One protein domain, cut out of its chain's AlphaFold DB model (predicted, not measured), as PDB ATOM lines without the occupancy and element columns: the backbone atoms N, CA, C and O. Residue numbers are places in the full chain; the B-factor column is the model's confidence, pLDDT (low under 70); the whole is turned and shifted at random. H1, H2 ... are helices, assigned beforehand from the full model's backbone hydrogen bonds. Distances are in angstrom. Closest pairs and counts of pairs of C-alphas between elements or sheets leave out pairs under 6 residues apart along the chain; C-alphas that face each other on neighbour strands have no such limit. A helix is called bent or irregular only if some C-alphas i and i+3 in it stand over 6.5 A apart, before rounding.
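Overview. This is residues 10 to 110 of the 290 residues of an uncharacterized protein of Actinomadura sp. NAK00032 (UniProt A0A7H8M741). What shape does this domain have? The long helix H1 and the helix H5 both pack along H4, which lies at the core, while the helical hairpin of H2 and H3 packs on H4 through the end of H3, residues 62 to 66, nearly at a right angle. What is it made of? The printed part has 101 residues with five named helices, H1 to H5 in chain order, and no named strand; its class is all helix. How large is it? It is compact and rounded, with a radius of gyration of the C-alphas of 12.8 A and spans of 36 by 30 by 23 A.

Along the chain. Where does the first helix run? H1 takes residues 10 to 28, from C-alpha 10 at (-36.413, -5.470, -22.830), and is 27.1 A long. Which helices follow? H2 takes residues 40 to 49, H3 residues 55 to 66, H4 residues 75 to 91 over 25.7 A, and H5 residues 95 to 106, ending with C-alpha 106 at (-40.777, -13.735, -31.975). Is any irregular? H4 is, but only just: C-alphas 76 and 79 are 6.8 A apart.

Arrangement. What does H1 touch? With residues 19 to 26 alone it touches H4, opposite ways at a shallow tilt of 29 degrees, the closest C-alphas being those of Ala 26 and Val 76, 5.6 A apart. With residues 23 to 27 alone it touches H2 at a steep tilt of 55 degrees, closest at the C-alphas of Ala 23 and Ala 47, 6.0 A. H1 and H5 only just touch, with 3 pairs of C-alphas within 8 A, the closest those of Phe 15 and Leu 106, 7.1 A. How do the others stand? H2 and H3 form a hairpin, closest at the C-alphas of His 46 and Ser 61, 4.9 A. H3 touches H4, only just about perpendicular at 70.1 degrees, closest at the C-alphas of Gly 66 and Lys 85, 3.9 A. H4 and H5 form a hairpin at 21 degrees, closest at the C-alphas of Val 90 and Trp 98, 5.6 A. Are the backbones helical? Every O i to N i+4 pair is within hydrogen-bond range in H1, H2 and H3, against 10 of 13 in H4 and 7 of 8 in H5.

Size, cuts and confidence. How far does it reach? The two C-alphas farthest apart, those of Val 10 and Ser 34, are 37.7 A apart, and the printed part has no cut. Which link is long, and where is confidence low? The link from H1 to H2, 11 residues, is long; pLDDT is under 70 at residues 30 to 36, 96 and 108 to 110.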
ATOM      1  N   VAL A  10     -35.161  -5.790 -22.121       86.25
ATOM      2  CA  VAL A  10     -36.413  -5.470 -22.830       86.25
ATOM      3  C   VAL A  10     -36.829  -6.627 -23.739       86.25
ATOM      4  O   VAL A  10     -38.003  -6.997 -23.791       86.25
ATOM      5  N   LEU A  11     -35.867  -7.228 -24.446       85.19
ATOM      6  CA  LEU A  11     -36.115  -8.404 -25.281       85.19
ATOM      7  C   LEU A  11     -36.545  -9.605 -24.432       85.19
ATOM      8  O   LEU A  11     -37.479 -10.310 -24.808       85.19
ATOM      9  N   TRP A  12     -35.911  -9.798 -23.273       86.00
ATOM     10  CA  TRP A  12     -36.272 -10.840 -22.314       86.00
ATOM     11  C   TRP A  12     -37.711 -10.700 -21.811       86.00
ATOM     12  O   TRP A  12     -38.485 -11.653 -21.874       86.00
ATOM     13  N   GLU A  13     -38.103  -9.507 -21.362       88.31
ATOM     14  CA  GLU A  13     -39.468  -9.243 -20.900       88.31
ATOM     15  C   GLU A  13     -40.499  -9.465 -22.011       88.31
ATOM     16  O   GLU A  13     -41.514 -10.131 -21.787       88.31
ATOM     17  N   ARG A  14     -40.213  -8.981 -23.229       90.00
ATOM     18  CA  ARG A  14     -41.065  -9.212 -24.403       90.00
ATOM     19  C   ARG A  14     -41.212 -10.702 -24.701       90.00
ATOM     20  O   ARG A  14     -42.327 -11.164 -24.922       90.00
ATOM     21  N   PHE A  15     -40.113 -11.450 -24.693       90.44
ATOM     22  CA  PHE A  15     -40.121 -12.894 -24.906       90.44
ATOM     23  C   PHE A  15     -40.994 -13.619 -23.878       90.44
ATOM     24  O   PHE A  15     -41.882 -14.383 -24.259       90.44
ATOM     25  N   LEU A  16     -40.803 -13.332 -22.586       89.81
ATOM     26  CA  LEU A  16     -41.613 -13.930 -21.527       89.81
ATOM     27  C   LEU A  16     -43.099 -13.605 -21.697       89.81
ATOM     28  O   LEU A  16     -43.935 -14.482 -21.497       89.81
ATOM     29  N   GLN A  17     -43.438 -12.369 -22.070       89.88
ATOM     30  CA  GLN A  17     -44.824 -11.976 -22.308       89.88
ATOM     31  C   GLN A  17     -45.441 -12.758 -23.474       89.88
ATOM     32  O   GLN A  17     -46.488 -13.378 -23.301       89.88
ATOM     33  N   VAL A  18     -44.761 -12.819 -24.623       90.25
ATOM     34  CA  VAL A  18     -45.261 -13.546 -25.800       90.25
ATOM     35  C   VAL A  18     -45.392 -15.045 -25.516       90.25
ATOM     36  O   VAL A  18     -46.353 -15.668 -25.960       90.25
ATOM     37  N   LEU A  19     -44.484 -15.634 -24.729       90.69
ATOM     38  CA  LEU A  19     -44.583 -17.042 -24.330       90.69
ATOM     39  C   LEU A  19     -45.808 -17.307 -23.444       90.69
ATOM     40  O   LEU A  19     -46.496 -18.313 -23.634       90.69
ATOM     41  N   ARG A  20     -46.127 -16.396 -22.516       89.56
ATOM     42  CA  ARG A  20     -47.355 -16.480 -21.709       89.56
ATOM     43  C   ARG A  20     -48.608 -16.353 -22.567       89.56
ATOM     44  O   ARG A  20     -49.533 -17.146 -22.397       89.56
ATOM     45  N   ASP A  21     -48.618 -15.408 -23.501       88.12
ATOM     46  CA  ASP A  21     -49.755 -15.181 -24.395       88.12
ATOM     47  C   ASP A  21     -49.980 -16.386 -25.319       88.12
ATOM     48  O   ASP A  21     -51.114 -16.846 -25.471       88.12
ATOM     49  N   ALA A  22     -48.905 -16.973 -25.855       88.62
ATOM     50  CA  ALA A  22     -48.961 -18.198 -26.647       88.62
ATOM     51  C   ALA A  22     -49.518 -19.381 -25.837       88.62
ATOM     52  O   ALA A  22     -50.373 -20.116 -26.332       88.62
ATOM     53  N   ALA A  23     -49.087 -19.546 -24.581       87.62
ATOM     54  CA  ALA A  23     -49.620 -20.578 -23.691       87.62
ATOM     55  C   ALA A  23     -51.111 -20.359 -23.381       87.62
ATOM     56  O   ALA A  23     -51.893 -21.313 -23.393       87.62
ATOM     57  N   GLY A  24     -51.526 -19.106 -23.164       86.94
ATOM     58  CA  GLY A  24     -52.929 -18.735 -22.975       86.94
ATOM     59  C   GLY A  24     -53.792 -19.022 -24.208       86.94
ATOM     60  O   GLY A  24     -54.868 -19.608 -24.083       86.94
ATOM     61  N   ALA A  25     -53.305 -18.676 -25.402       85.25
ATOM     62  CA  ALA A  25     -53.996 -18.927 -26.663       85.25
ATOM     63  C   ALA A  25     -54.108 -20.429 -26.977       85.25
ATOM     64  O   ALA A  25     -55.186 -20.903 -27.335       85.25
ATOM     65  N   ALA A  26     -53.028 -21.192 -26.786       84.44
ATOM     66  CA  ALA A  26     -53.027 -22.640 -26.989       84.44
ATOM     67  C   ALA A  26     -53.992 -23.352 -26.028       84.44
ATOM     68  O   ALA A  26     -54.726 -24.249 -26.443       84.44
ATOM     69  N   LYS A  27     -54.061 -22.901 -24.767       84.88
ATOM     70  CA  LYS A  27     -55.041 -23.387 -23.788       84.88
ATOM     71  C   LYS A  27     -56.485 -23.128 -24.231       84.88
ATOM     72  O   LYS A  27     -57.340 -23.984 -24.034       84.88
ATOM     73  N   ALA A  28     -56.760 -21.969 -24.827       84.50
ATOM     74  CA  ALA A  28     -58.100 -21.606 -25.291       84.50
ATOM     75  C   ALA A  28     -58.563 -22.389 -26.535       84.50
ATOM     76  O   ALA A  28     -59.763 -22.487 -26.773       84.50
ATOM     77  N   ALA A  29     -57.634 -22.940 -27.322       78.88
ATOM     78  CA  ALA A  29     -57.935 -23.655 -28.563       78.88
ATOM     79  C   ALA A  29     -58.473 -25.092 -28.366       78.88
ATOM     80  O   ALA A  29     -58.959 -25.659 -29.335       78.88
ATOM     81  N   ASP A  30     -58.397 -25.623 -27.138       68.88
ATOM     82  CA  ASP A  30     -58.866 -26.919 -26.608       68.88
ATOM     83  C   ASP A  30     -58.637 -28.201 -27.455       68.88
ATOM     84  O   ASP A  30     -58.964 -28.318 -28.630       68.88
ATOM     85  N   GLN A  31     -58.133 -29.223 -26.762       62.12
ATOM     86  CA  GLN A  31     -57.630 -30.533 -27.207       62.12
ATOM     87  C   GLN A  31     -56.273 -30.584 -27.949       62.12
ATOM     88  O   GLN A  31     -56.076 -29.962 -28.993       62.12
ATOM     89  N   PRO A  32     -55.320 -31.405 -27.456       59.19
ATOM     90  CA  PRO A  32     -54.142 -31.772 -28.233       59.19
ATOM     91  C   PRO A  32     -54.555 -32.576 -29.480       59.19
ATOM     92  O   PRO A  32     -55.489 -33.379 -29.400       59.19
ATOM     93  N   PRO A  33     -53.872 -32.394 -30.625       62.56
ATOM     94  CA  PRO A  33     -54.234 -33.060 -31.875       62.56
ATOM     95  C   PRO A  33     -54.201 -34.592 -31.745       62.56
ATOM     96  O   PRO A  33     -53.423 -35.159 -30.971       62.56
ATOM     97  N   SER A  34     -55.028 -35.285 -32.532       54.91
ATOM     98  CA  SER A  34     -54.936 -36.741 -32.668       54.91
ATOM     99  C   SER A  34     -53.562 -37.118 -33.242       54.91
ATOM    100  O   SER A  34     -53.132 -36.573 -34.254       54.91
ATOM    101  N   GLY A  35     -52.850 -38.029 -32.572       61.91
ATOM    102  CA  GLY A  35     -51.462 -38.374 -32.914       61.91
ATOM    103  C   GLY A  35     -50.388 -37.555 -32.186       61.91
ATOM    104  O   GLY A  35     -49.227 -37.625 -32.576       61.91
ATOM    105  N   ALA A  36     -50.752 -36.799 -31.144       65.75
ATOM    106  CA  ALA A  36     -49.786 -36.124 -30.279       65.75
ATOM    107  C   ALA A  36     -48.904 -37.108 -29.487       65.75
ATOM    108  O   ALA A  36     -49.288 -38.257 -29.240       65.75
ATOM    109  N   CYS A  37     -47.744 -36.619 -29.036       78.75
ATOM    110  CA  CYS A  37     -46.786 -37.421 -28.284       78.75
ATOM    111  C   CYS A  37     -47.407 -38.011 -27.007       78.75
ATOM    112  O   CYS A  37     -48.313 -37.435 -26.400       78.75
ATOM    113  N   GLY A  38     -46.914 -39.176 -26.572       73.62
ATOM    114  CA  GLY A  38     -47.429 -39.858 -25.374       73.62
ATOM    115  C   GLY A  38     -47.335 -39.010 -24.097       73.62
ATOM    116  O   GLY A  38     -48.077 -39.233 -23.142       73.62
ATOM    117  N   GLU A  39     -46.470 -37.996 -24.109       79.44
ATOM    118  CA  GLU A  39     -46.239 -37.052 -23.019       79.44
ATOM    119  C   GLU A  39     -47.097 -35.782 -23.112       79.44
ATOM    120  O   GLU A  39     -47.083 -34.961 -22.195       79.44
ATOM    121  N   MET A  40     -47.907 -35.627 -24.163       80.19
ATOM    122  CA  MET A  40     -48.626 -34.386 -24.456       80.19
ATOM    123  C   MET A  40     -49.506 -33.917 -23.297       80.19
ATOM    124  O   MET A  40     -49.572 -32.728 -23.003       80.19
ATOM    125  N   ARG A  41     -50.150 -34.844 -22.577       78.25
ATOM    126  CA  ARG A  41     -50.969 -34.500 -21.404       78.25
ATOM    127  C   ARG A  41     -50.139 -33.846 -20.289       78.25
ATOM    128  O   ARG A  41     -50.622 -32.930 -19.633       78.25
ATOM    129  N   MET A  42     -48.914 -34.320 -20.074       80.81
ATOM    130  CA  MET A  42     -47.988 -33.776 -19.077       80.81
ATOM    131  C   MET A  42     -47.444 -32.415 -19.531       80.81
ATOM    132  O   MET A  42     -47.478 -31.458 -18.761       80.81
ATOM    133  N   LEU A  43     -47.059 -32.291 -20.803       80.25
ATOM    134  CA  LEU A  43     -46.553 -31.038 -21.374       80.25
ATOM    135  C   LEU A  43     -47.603 -29.926 -21.386       80.25
ATOM    136  O   LEU A  43     -47.295 -28.798 -21.015       80.25
ATOM    137  N   VAL A  44     -48.851 -30.242 -21.745       82.56
ATOM    138  CA  VAL A  44     -49.974 -29.292 -21.676       82.56
ATOM    139  C   VAL A  44     -50.162 -28.799 -20.244       82.56
ATOM    140  O   VAL A  44     -50.290 -27.600 -20.030       82.56
ATOM    141  N   HIS A  45     -50.093 -29.684 -19.248       82.81
ATOM    142  CA  HIS A  45     -50.217 -29.282 -17.848       82.81
ATOM    143  C   HIS A  45     -49.104 -28.314 -17.398       82.81
ATOM    144  O   HIS A  45     -49.365 -27.329 -16.697       82.81
ATOM    145  N   HIS A  46     -47.860 -28.550 -17.822       82.69
ATOM    146  CA  HIS A  46     -46.778 -27.590 -17.594       82.69
ATOM    147  C   HIS A  46     -47.021 -26.279 -18.341       82.69
ATOM    148  O   HIS A  46     -46.819 -25.205 -17.776       82.69
ATOM    149  N   ALA A  47     -47.513 -26.347 -19.574       82.38
ATOM    150  CA  ALA A  47     -47.754 -25.168 -20.389       82.38
ATOM    151  C   ALA A  47     -48.859 -24.280 -19.799       82.38
ATOM    152  O   ALA A  47     -48.723 -23.060 -19.776       82.38
ATOM    153  N   GLU A  48     -49.901 -24.868 -19.209       83.69
ATOM    154  CA  GLU A  48     -50.912 -24.121 -18.452       83.69
ATOM    155  C   GLU A  48     -50.298 -23.336 -17.286       83.69
ATOM    156  O   GLU A  48     -50.734 -22.222 -16.983       83.69
ATOM    157  N   SER A  49     -49.261 -23.889 -16.654       84.94
ATOM    158  CA  SER A  49     -48.562 -23.258 -15.533       84.94
ATOM    159  C   SER A  49     -47.682 -22.076 -15.962       84.94
ATOM    160  O   SER A  49     -47.350 -21.248 -15.115       84.94
ATOM    161  N   LEU A  50     -47.367 -21.929 -17.258       86.69
ATOM    162  CA  LEU A  50     -46.646 -20.760 -17.785       86.69
ATOM    163  C   LEU A  50     -47.461 -19.470 -17.653       86.69
ATOM    164  O   LEU A  50     -46.894 -18.390 -17.548       86.69
ATOM    165  N   THR A  51     -48.790 -19.570 -17.616       85.31
ATOM    166  CA  THR A  51     -49.668 -18.403 -17.432       85.31
ATOM    167  C   THR A  51     -49.698 -17.894 -15.983       85.31
ATOM    168  O   THR A  51     -50.304 -16.861 -15.706       85.31
ATOM    169  N   ASN A  52     -49.053 -18.600 -15.047       79.69
ATOM    170  CA  ASN A  52     -49.028 -18.238 -13.633       79.69
ATOM    171  C   ASN A  52     -48.021 -17.103 -13.348       79.69
ATOM    172  O   ASN A  52     -46.976 -17.001 -13.990       79.69
ATOM    173  N   ALA A  53     -48.334 -16.265 -12.358       70.62
ATOM    174  CA  ALA A  53     -47.472 -15.177 -11.905       70.62
ATOM    175  C   ALA A  53     -46.295 -15.656 -11.035       70.62
ATOM    176  O   ALA A  53     -45.347 -14.899 -10.850       70.62
ATOM    177  N   ASP A  54     -46.350 -16.887 -10.507       84.75
ATOM    178  CA  ASP A  54     -45.259 -17.498  -9.739       84.75
ATOM    179  C   ASP A  54     -44.023 -17.761 -10.634       84.75
ATOM    180  O   ASP A  54     -44.073 -18.639 -11.509       84.75
ATOM    181  N   PRO A  55     -42.899 -17.045 -10.420       79.69
ATOM    182  CA  PRO A  55     -41.693 -17.187 -11.233       79.69
ATOM    183  C   PRO A  55     -41.040 -18.573 -11.137       79.69
ATOM    184  O   PRO A  55     -40.500 -19.056 -12.132       79.69
ATOM    185  N   ASP A  56     -41.112 -19.235  -9.980       79.12
ATOM    186  CA  ASP A  56     -40.468 -20.537  -9.766       79.12
ATOM    187  C   ASP A  56     -41.251 -21.652 -10.460       79.12
ATOM    188  O   ASP A  56     -40.688 -22.618 -10.989       79.12
ATOM    189  N   LEU A  57     -42.579 -21.533 -10.467       80.94
ATOM    190  CA  LEU A  57     -43.442 -22.438 -11.215       80.94
ATOM    191  C   LEU A  57     -43.287 -22.232 -12.725       80.94
ATOM    192  O   LEU A  57     -43.208 -23.221 -13.459       80.94
ATOM    193  N   PHE A  58     -43.196 -20.976 -13.174       87.44
ATOM    194  CA  PHE A  58     -42.911 -20.643 -14.568       87.44
ATOM    195  C   PHE A  58     -41.589 -21.273 -15.017       87.44
ATOM    196  O   PHE A  58     -41.567 -22.027 -15.987       87.44
ATOM    197  N   HIS A  59     -40.510 -21.020 -14.271       85.25
ATOM    198  CA  HIS A  59     -39.167 -21.493 -14.593       85.25
ATOM    199  C   HIS A  59     -39.112 -23.018 -14.728       85.25
ATOM    200  O   HIS A  59     -38.678 -23.539 -15.755       85.25
ATOM    201  N   ARG A  60     -39.626 -23.748 -13.729       83.19
ATOM    202  CA  ARG A  60     -39.652 -25.219 -13.760       83.19
ATOM    203  C   ARG A  60     -40.482 -25.766 -14.917       83.19
ATOM    204  O   ARG A  60     -40.087 -26.756 -15.526       83.19
ATOM    205  N   SER A  61     -41.611 -25.132 -15.224       85.94
ATOM    206  CA  SER A  61     -42.489 -25.569 -16.314       85.94
ATOM    207  C   SER A  61     -41.859 -25.316 -17.684       85.94
ATOM    208  O   SER A  61     -41.881 -26.203 -18.532       85.94
ATOM    209  N   ALA A  62     -41.238 -24.150 -17.880       85.31
ATOM    210  CA  ALA A  62     -40.535 -23.814 -19.114       85.31
ATOM    211  C   ALA A  62     -39.348 -24.758 -19.362       85.31
ATOM    212  O   ALA A  62     -39.183 -25.243 -20.476       85.31
ATOM    213  N   LEU A  63     -38.572 -25.095 -18.324       85.69
ATOM    214  CA  LEU A  63     -37.482 -26.070 -18.439       85.69
ATOM    215  C   LEU A  63     -37.977 -27.493 -18.720       85.69
ATOM    216  O   LEU A  63     -37.395 -28.178 -19.558       85.69
ATOM    217  N   ALA A  64     -39.053 -27.936 -18.061       82.12
ATOM    218  CA  ALA A  64     -39.629 -29.258 -18.301       82.12
ATOM    219  C   ALA A  64     -40.096 -29.420 -19.758       82.12
ATOM    220  O   ALA A  64     -39.828 -30.443 -20.381       82.12
ATOM    221  N   ILE A  65     -40.735 -28.388 -20.320       87.31
ATOM    222  CA  ILE A  65     -41.163 -28.378 -21.723       87.31
ATOM    223  C   ILE A  65     -39.961 -28.241 -22.667       87.31
ATOM    224  O   ILE A  65     -39.898 -28.934 -23.675       87.31
ATOM    225  N   GLY A  66     -39.001 -27.364 -22.361       85.81
ATOM    226  CA  GLY A  66     -37.826 -27.130 -23.206       85.81
ATOM    227  C   GLY A  66     -36.895 -28.341 -23.315       85.81
ATOM    228  O   GLY A  66     -36.233 -28.515 -24.334       85.81
ATOM    229  N   ALA A  67     -36.878 -29.208 -22.298       82.44
ATOM    230  CA  ALA A  67     -36.146 -30.473 -22.320       82.44
ATOM    231  C   ALA A  67     -36.846 -31.575 -23.138       82.44
ATOM    232  O   ALA A  67     -36.227 -32.603 -23.420       82.44
ATOM    233  N   HIS A  68     -38.118 -31.391 -23.504       83.31
ATOM    234  CA  HIS A  68     -38.852 -32.361 -24.304       83.31
ATOM    235  C   HIS A  68     -38.411 -32.288 -25.767       83.31
ATOM    236  O   HIS A  68     -38.552 -31.257 -26.436       83.31
ATOM    237  N   ASP A  69     -37.904 -33.409 -26.275       79.06
ATOM    238  CA  ASP A  69     -37.505 -33.545 -27.668       79.06
ATOM    239  C   ASP A  69     -38.368 -34.589 -28.367       79.06
ATOM    240  O   ASP A  69     -38.396 -35.764 -27.995       79.06
ATOM    241  N   CYS A  70     -39.135 -34.132 -29.352       79.88
ATOM    242  CA  CYS A  70     -40.067 -34.971 -30.078       79.88
ATOM    243  C   CYS A  70     -40.289 -34.419 -31.484       79.88
ATOM    244  O   CYS A  70     -40.609 -33.242 -31.655       79.88
ATOM    245  N   ASP A  71     -40.183 -35.310 -32.469       78.81
ATOM    246  CA  ASP A  71     -40.397 -35.011 -33.891       78.81
ATOM    247  C   ASP A  71     -41.882 -35.040 -34.288       78.81
ATOM    248  O   ASP A  71     -42.234 -34.843 -35.452       78.81
ATOM    249  N   GLN A  72     -42.777 -35.332 -33.339       78.62
ATOM    250  CA  GLN A  72     -44.209 -35.369 -33.602       78.62
ATOM    251  C   GLN A  72     -44.792 -33.961 -33.649       78.62
ATOM    252  O   GLN A  72     -44.321 -33.020 -33.010       78.62
ATOM    253  N   TRP A  73     -45.859 -33.814 -34.426       76.44
ATOM    254  CA  TRP A  73     -46.528 -32.534 -34.560       76.44
ATOM    255  C   TRP A  73     -47.384 -32.229 -33.325       76.44
ATOM    256  O   TRP A  73     -48.258 -33.004 -32.943       76.44
ATOM    257  N   HIS A  74     -47.159 -31.058 -32.728       77.38
ATOM    258  CA  HIS A  74     -47.849 -30.609 -31.515       77.38
ATOM    259  C   HIS A  74     -48.979 -29.596 -31.784       77.38
ATOM    260  O   HIS A  74     -49.548 -29.029 -30.849       77.38
ATOM    261  N   GLY A  75     -49.332 -29.361 -33.055       82.88
ATOM    262  CA  GLY A  75     -50.413 -28.453 -33.442       82.88
ATOM    263  C   GLY A  75     -50.214 -27.039 -32.891       82.88
ATOM    264  O   GLY A  75     -49.129 -26.469 -32.990       82.88
ATOM    265  N   VAL A  76     -51.260 -26.499 -32.263       83.19
ATOM    266  CA  VAL A  76     -51.269 -25.161 -31.642       83.19
ATOM    267  C   VAL A  76     -50.237 -24.992 -30.517       83.19
ATOM    268  O   VAL A  76     -49.847 -23.870 -30.209       83.19
ATOM    269  N   TRP A  77     -49.743 -26.087 -29.932       84.31
ATOM    270  CA  TRP A  77     -48.744 -26.057 -28.859       84.31
ATOM    271  C   TRP A  77     -47.303 -25.965 -29.364       84.31
ATOM    272  O   TRP A  77     -46.401 -25.697 -28.571       84.31
ATOM    273  N   ALA A  78     -47.065 -26.135 -30.671       85.19
ATOM    274  CA  ALA A  78     -45.721 -26.076 -31.245       85.19
ATOM    275  C   ALA A  78     -45.012 -24.741 -30.941       85.19
ATOM    276  O   ALA A  78     -43.824 -24.736 -30.627       85.19
ATOM    277  N   GLY A  79     -45.753 -23.626 -30.951       86.31
ATOM    278  CA  GLY A  79     -45.220 -22.311 -30.585       86.31
ATOM    279  C   GLY A  79     -44.766 -22.241 -29.124       86.31
ATOM    280  O   GLY A  79     -43.675 -21.749 -28.846       86.31
ATOM    281  N   VAL A  80     -45.552 -22.803 -28.200       90.31
ATOM    282  CA  VAL A  80     -45.218 -22.850 -26.766       90.31
ATOM    283  C   VAL A  80     -43.972 -23.700 -26.527       90.31
ATOM    284  O   VAL A  80     -43.084 -23.297 -25.780       90.31
ATOM    285  N   PHE A  81     -43.876 -24.854 -27.188       89.69
ATOM    286  CA  PHE A  81     -42.742 -25.765 -27.024       89.69
ATOM    287  C   PHE A  81     -41.462 -25.183 -27.623       89.69
ATOM    288  O   PHE A  81     -40.418 -25.229 -26.977       89.69
ATOM    289  N   GLY A  82     -41.553 -24.551 -28.798       88.81
ATOM    290  CA  GLY A  82     -40.443 -23.799 -29.385       88.81
ATOM    291  C   GLY A  82     -39.953 -22.682 -28.463       88.81
ATOM    292  O   GLY A  82     -38.758 -22.575 -28.209       88.81
ATOM    293  N   GLY A  83     -40.872 -21.916 -27.868       90.00
ATOM    294  CA  GLY A  83     -40.513 -20.848 -26.936       90.00
ATOM    295  C   GLY A  83     -39.877 -21.384 -25.654       90.00
ATOM    296  O   GLY A  83     -38.916 -20.812 -25.156       90.00
ATOM    297  N   CYS A  84     -40.336 -22.528 -25.145       91.06
ATOM    298  CA  CYS A  84     -39.712 -23.182 -23.994       91.06
ATOM    299  C   CYS A  84     -38.319 -23.758 -24.309       91.06
ATOM    300  O   CYS A  84     -37.455 -23.739 -23.435       91.06
ATOM    301  N   LYS A  85     -38.067 -24.216 -25.545       89.06
ATOM    302  CA  LYS A  85     -36.717 -24.593 -26.004       89.06
ATOM    303  C   LYS A  85     -35.785 -23.377 -26.014       89.06
ATOM    304  O   LYS A  85     -34.741 -23.418 -25.373       89.06
ATOM    305  N   VAL A  86     -36.223 -22.257 -26.596       88.56
ATOM    306  CA  VAL A  86     -35.484 -20.980 -26.545       88.56
ATOM    307  C   VAL A  86     -35.244 -20.544 -25.091       88.56
ATOM    308  O   VAL A  86     -34.139 -20.155 -24.728       88.56
ATOM    309  N   TYR A  87     -36.238 -20.675 -24.206       88.06
ATOM    310  CA  TYR A  87     -36.060 -20.406 -22.775       88.06
ATOM    311  C   TYR A  87     -34.969 -21.288 -22.151       88.06
ATOM    312  O   TYR A  87     -34.142 -20.799 -21.388       88.06
ATOM    313  N   ALA A  88     -34.945 -22.586 -22.451       84.88
ATOM    314  CA  ALA A  88     -33.931 -23.485 -21.913       84.88
ATOM    315  C   ALA A  88     -32.517 -23.096 -22.381       84.88
ATOM    316  O   ALA A  88     -31.570 -23.201 -21.605       84.88
ATOM    317  N   ASP A  89     -32.363 -22.598 -23.605       81.19
ATOM    318  CA  ASP A  89     -31.057 -22.270 -24.185       81.19
ATOM    319  C   ASP A  89     -30.354 -21.137 -23.447       81.19
ATOM    320  O   ASP A  89     -29.165 -21.253 -23.128       81.19
ATOM    321  N   VAL A  90     -31.102 -20.097 -23.060       79.38
ATOM    322  CA  VAL A  90     -30.540 -19.001 -22.260       79.38
ATOM    323  C   VAL A  90     -30.083 -19.482 -20.882       79.38
ATOM    324  O   VAL A  90     -29.036 -19.059 -20.392       79.38
ATOM    325  N   ILE A  91     -30.846 -20.391 -20.261       77.38
ATOM    326  CA  ILE A  91     -30.549 -20.916 -18.922       77.38
ATOM    327  C   ILE A  91     -29.314 -21.820 -18.954       77.38
ATOM    328  O   ILE A  91     -28.502 -21.776 -18.034       77.38
ATOM    329  N   HIS A  92     -29.115 -22.572 -20.038       76.06
ATOM    330  CA  HIS A  92     -27.925 -23.401 -20.243       76.06
ATOM    331  C   HIS A  92     -26.688 -22.610 -20.712       76.06
ATOM    332  O   HIS A  92     -25.687 -23.209 -21.100       76.06
ATOM    333  N   GLY A  93     -26.731 -21.273 -20.686       73.56
ATOM    334  CA  GLY A  93     -25.587 -20.425 -21.023       73.56
ATOM    335  C   GLY A  93     -25.323 -20.274 -22.523       73.56
ATOM    336  O   GLY A  93     -24.289 -19.718 -22.893       73.56
ATOM    337  N   ARG A  94     -26.248 -20.698 -23.396       75.31
ATOM    338  CA  ARG A  94     -26.159 -20.518 -24.857       75.31
ATOM    339  C   ARG A  94     -26.683 -19.145 -25.281       75.31
ATOM    340  O   ARG A  94     -27.631 -19.034 -26.049       75.31
ATOM    341  N   ARG A  95     -26.104 -18.078 -24.720       73.00
ATOM    342  CA  ARG A  95     -26.629 -16.708 -24.882       73.00
ATOM    343  C   ARG A  95     -26.575 -16.195 -26.323       73.00
ATOM    344  O   ARG A  95     -27.535 -15.569 -26.758       73.00
ATOM    345  N   ASP A  96     -25.500 -16.487 -27.051       69.94
ATOM    346  CA  ASP A  96     -25.339 -16.029 -28.440       69.94
ATOM    347  C   ASP A  96     -26.357 -16.700 -29.376       69.94
ATOM    348  O   ASP A  96     -26.922 -16.056 -30.258       69.94
ATOM    349  N   ASP A  97     -26.640 -17.983 -29.142       76.88
ATOM    350  CA  ASP A  97     -27.694 -18.709 -29.853       76.88
ATOM    351  C   ASP A  97     -29.079 -18.190 -29.451       76.88
ATOM    352  O   ASP A  97     -29.937 -17.988 -30.305       76.88
ATOM    353  N   TRP A  98     -29.275 -17.867 -28.168       84.19
ATOM    354  CA  TRP A  98     -30.555 -17.383 -27.665       84.19
ATOM    355  C   TRP A  98     -31.038 -16.101 -28.350       84.19
ATOM    356  O   TRP A  98     -32.212 -16.025 -28.701       84.19
ATOM    357  N   GLU A  99     -30.183 -15.091 -28.550       81.69
ATOM    358  CA  GLU A  99     -30.617 -13.827 -29.175       81.69
ATOM    359  C   GLU A  99     -31.044 -14.006 -30.638       81.69
ATOM    360  O   GLU A  99     -31.996 -13.365 -31.093       81.69
ATOM    361  N   ARG A 100     -30.374 -14.906 -31.367       83.06
ATOM    362  CA  ARG A 100     -30.783 -15.297 -32.719       83.06
ATOM    363  C   ARG A 100     -32.118 -16.035 -32.671       83.06
ATOM    364  O   ARG A 100     -33.078 -15.628 -33.325       83.06
ATOM    365  N   ASP A 101     -32.194 -17.074 -31.848       84.94
ATOM    366  CA  ASP A 101     -33.316 -18.007 -31.826       84.94
ATOM    367  C   ASP A 101     -34.592 -17.349 -31.255       84.94
ATOM    368  O   ASP A 101     -35.704 -17.633 -31.704       84.94
ATOM    369  N   VAL A 102     -34.459 -16.399 -30.319       87.25
ATOM    370  CA  VAL A 102     -35.587 -15.596 -29.817       87.25
ATOM    371  C   VAL A 102     -36.100 -14.618 -30.871       87.25
ATOM    372  O   VAL A 102     -37.305 -14.381 -30.933       87.25
ATOM    373  N   GLY A 103     -35.218 -14.071 -31.714       84.50
ATOM    374  CA  GLY A 103     -35.607 -13.232 -32.845       84.50
ATOM    375  C   GLY A 103     -36.455 -14.012 -33.847       84.50
ATOM    376  O   GLY A 103     -37.549 -13.573 -34.198       84.50
ATOM    377  N   GLU A 104     -35.994 -15.205 -34.222       85.12
ATOM    378  CA  GLU A 104     -36.716 -16.118 -35.121       85.12
ATOM    379  C   GLU A 104     -38.053 -16.586 -34.536       85.12
ATOM    380  O   GLU A 104     -39.047 -16.717 -35.252       85.12
ATOM    381  N   TRP A 105     -38.102 -16.832 -33.226       88.56
ATOM    382  CA  TRP A 105     -39.325 -17.268 -32.563       88.56
ATOM    383  C   TRP A 105     -40.356 -16.137 -32.407       88.56
ATOM    384  O   TRP A 105     -41.554 -16.371 -32.574       88.56
ATOM    385  N   LEU A 106     -39.908 -14.912 -32.103       87.50
ATOM    386  CA  LEU A 106     -40.777 -13.735 -31.975       87.50
ATOM    387  C   LEU A 106     -41.312 -13.235 -33.319       87.50
ATOM    388  O   LEU A 106     -42.380 -12.619 -33.343       87.50
ATOM    389  N   ASP A 107     -40.590 -13.485 -34.411       83.56
ATOM    390  CA  ASP A 107     -41.005 -13.152 -35.770       83.56
ATOM    391  C   ASP A 107     -40.950 -14.388 -36.688       83.56
ATOM    392  O   ASP A 107     -40.029 -14.546 -37.493       83.56
ATOM    393  N   PRO A 108     -41.966 -15.271 -36.628       63.81
ATOM    394  CA  PRO A 108     -42.021 -16.451 -37.485       63.81
ATOM    395  C   PRO A 108     -42.070 -16.105 -38.982       63.81
ATOM    396  O   PRO A 108     -41.743 -16.953 -39.811       63.81
ATOM    397  N   GLN A 109     -42.487 -14.882 -39.343       53.25
ATOM    398  CA  GLN A 109     -42.515 -14.428 -40.736       53.25
ATOM    399  C   GLN A 109     -41.118 -14.104 -41.270       53.25
ATOM    400  O   GLN A 109     -40.913 -14.218 -42.476       53.25
ATOM    401  N   ALA A 110     -40.139 -13.818 -40.407       53.44
ATOM    402  CA  ALA A 110     -38.736 -13.686 -40.808       53.44
ATOM    403  C   ALA A 110     -38.148 -14.995 -41.377       53.44
ATOM    404  O   ALA A 110     -37.175 -14.959 -42.127       53.44
TER     405      ALA A 110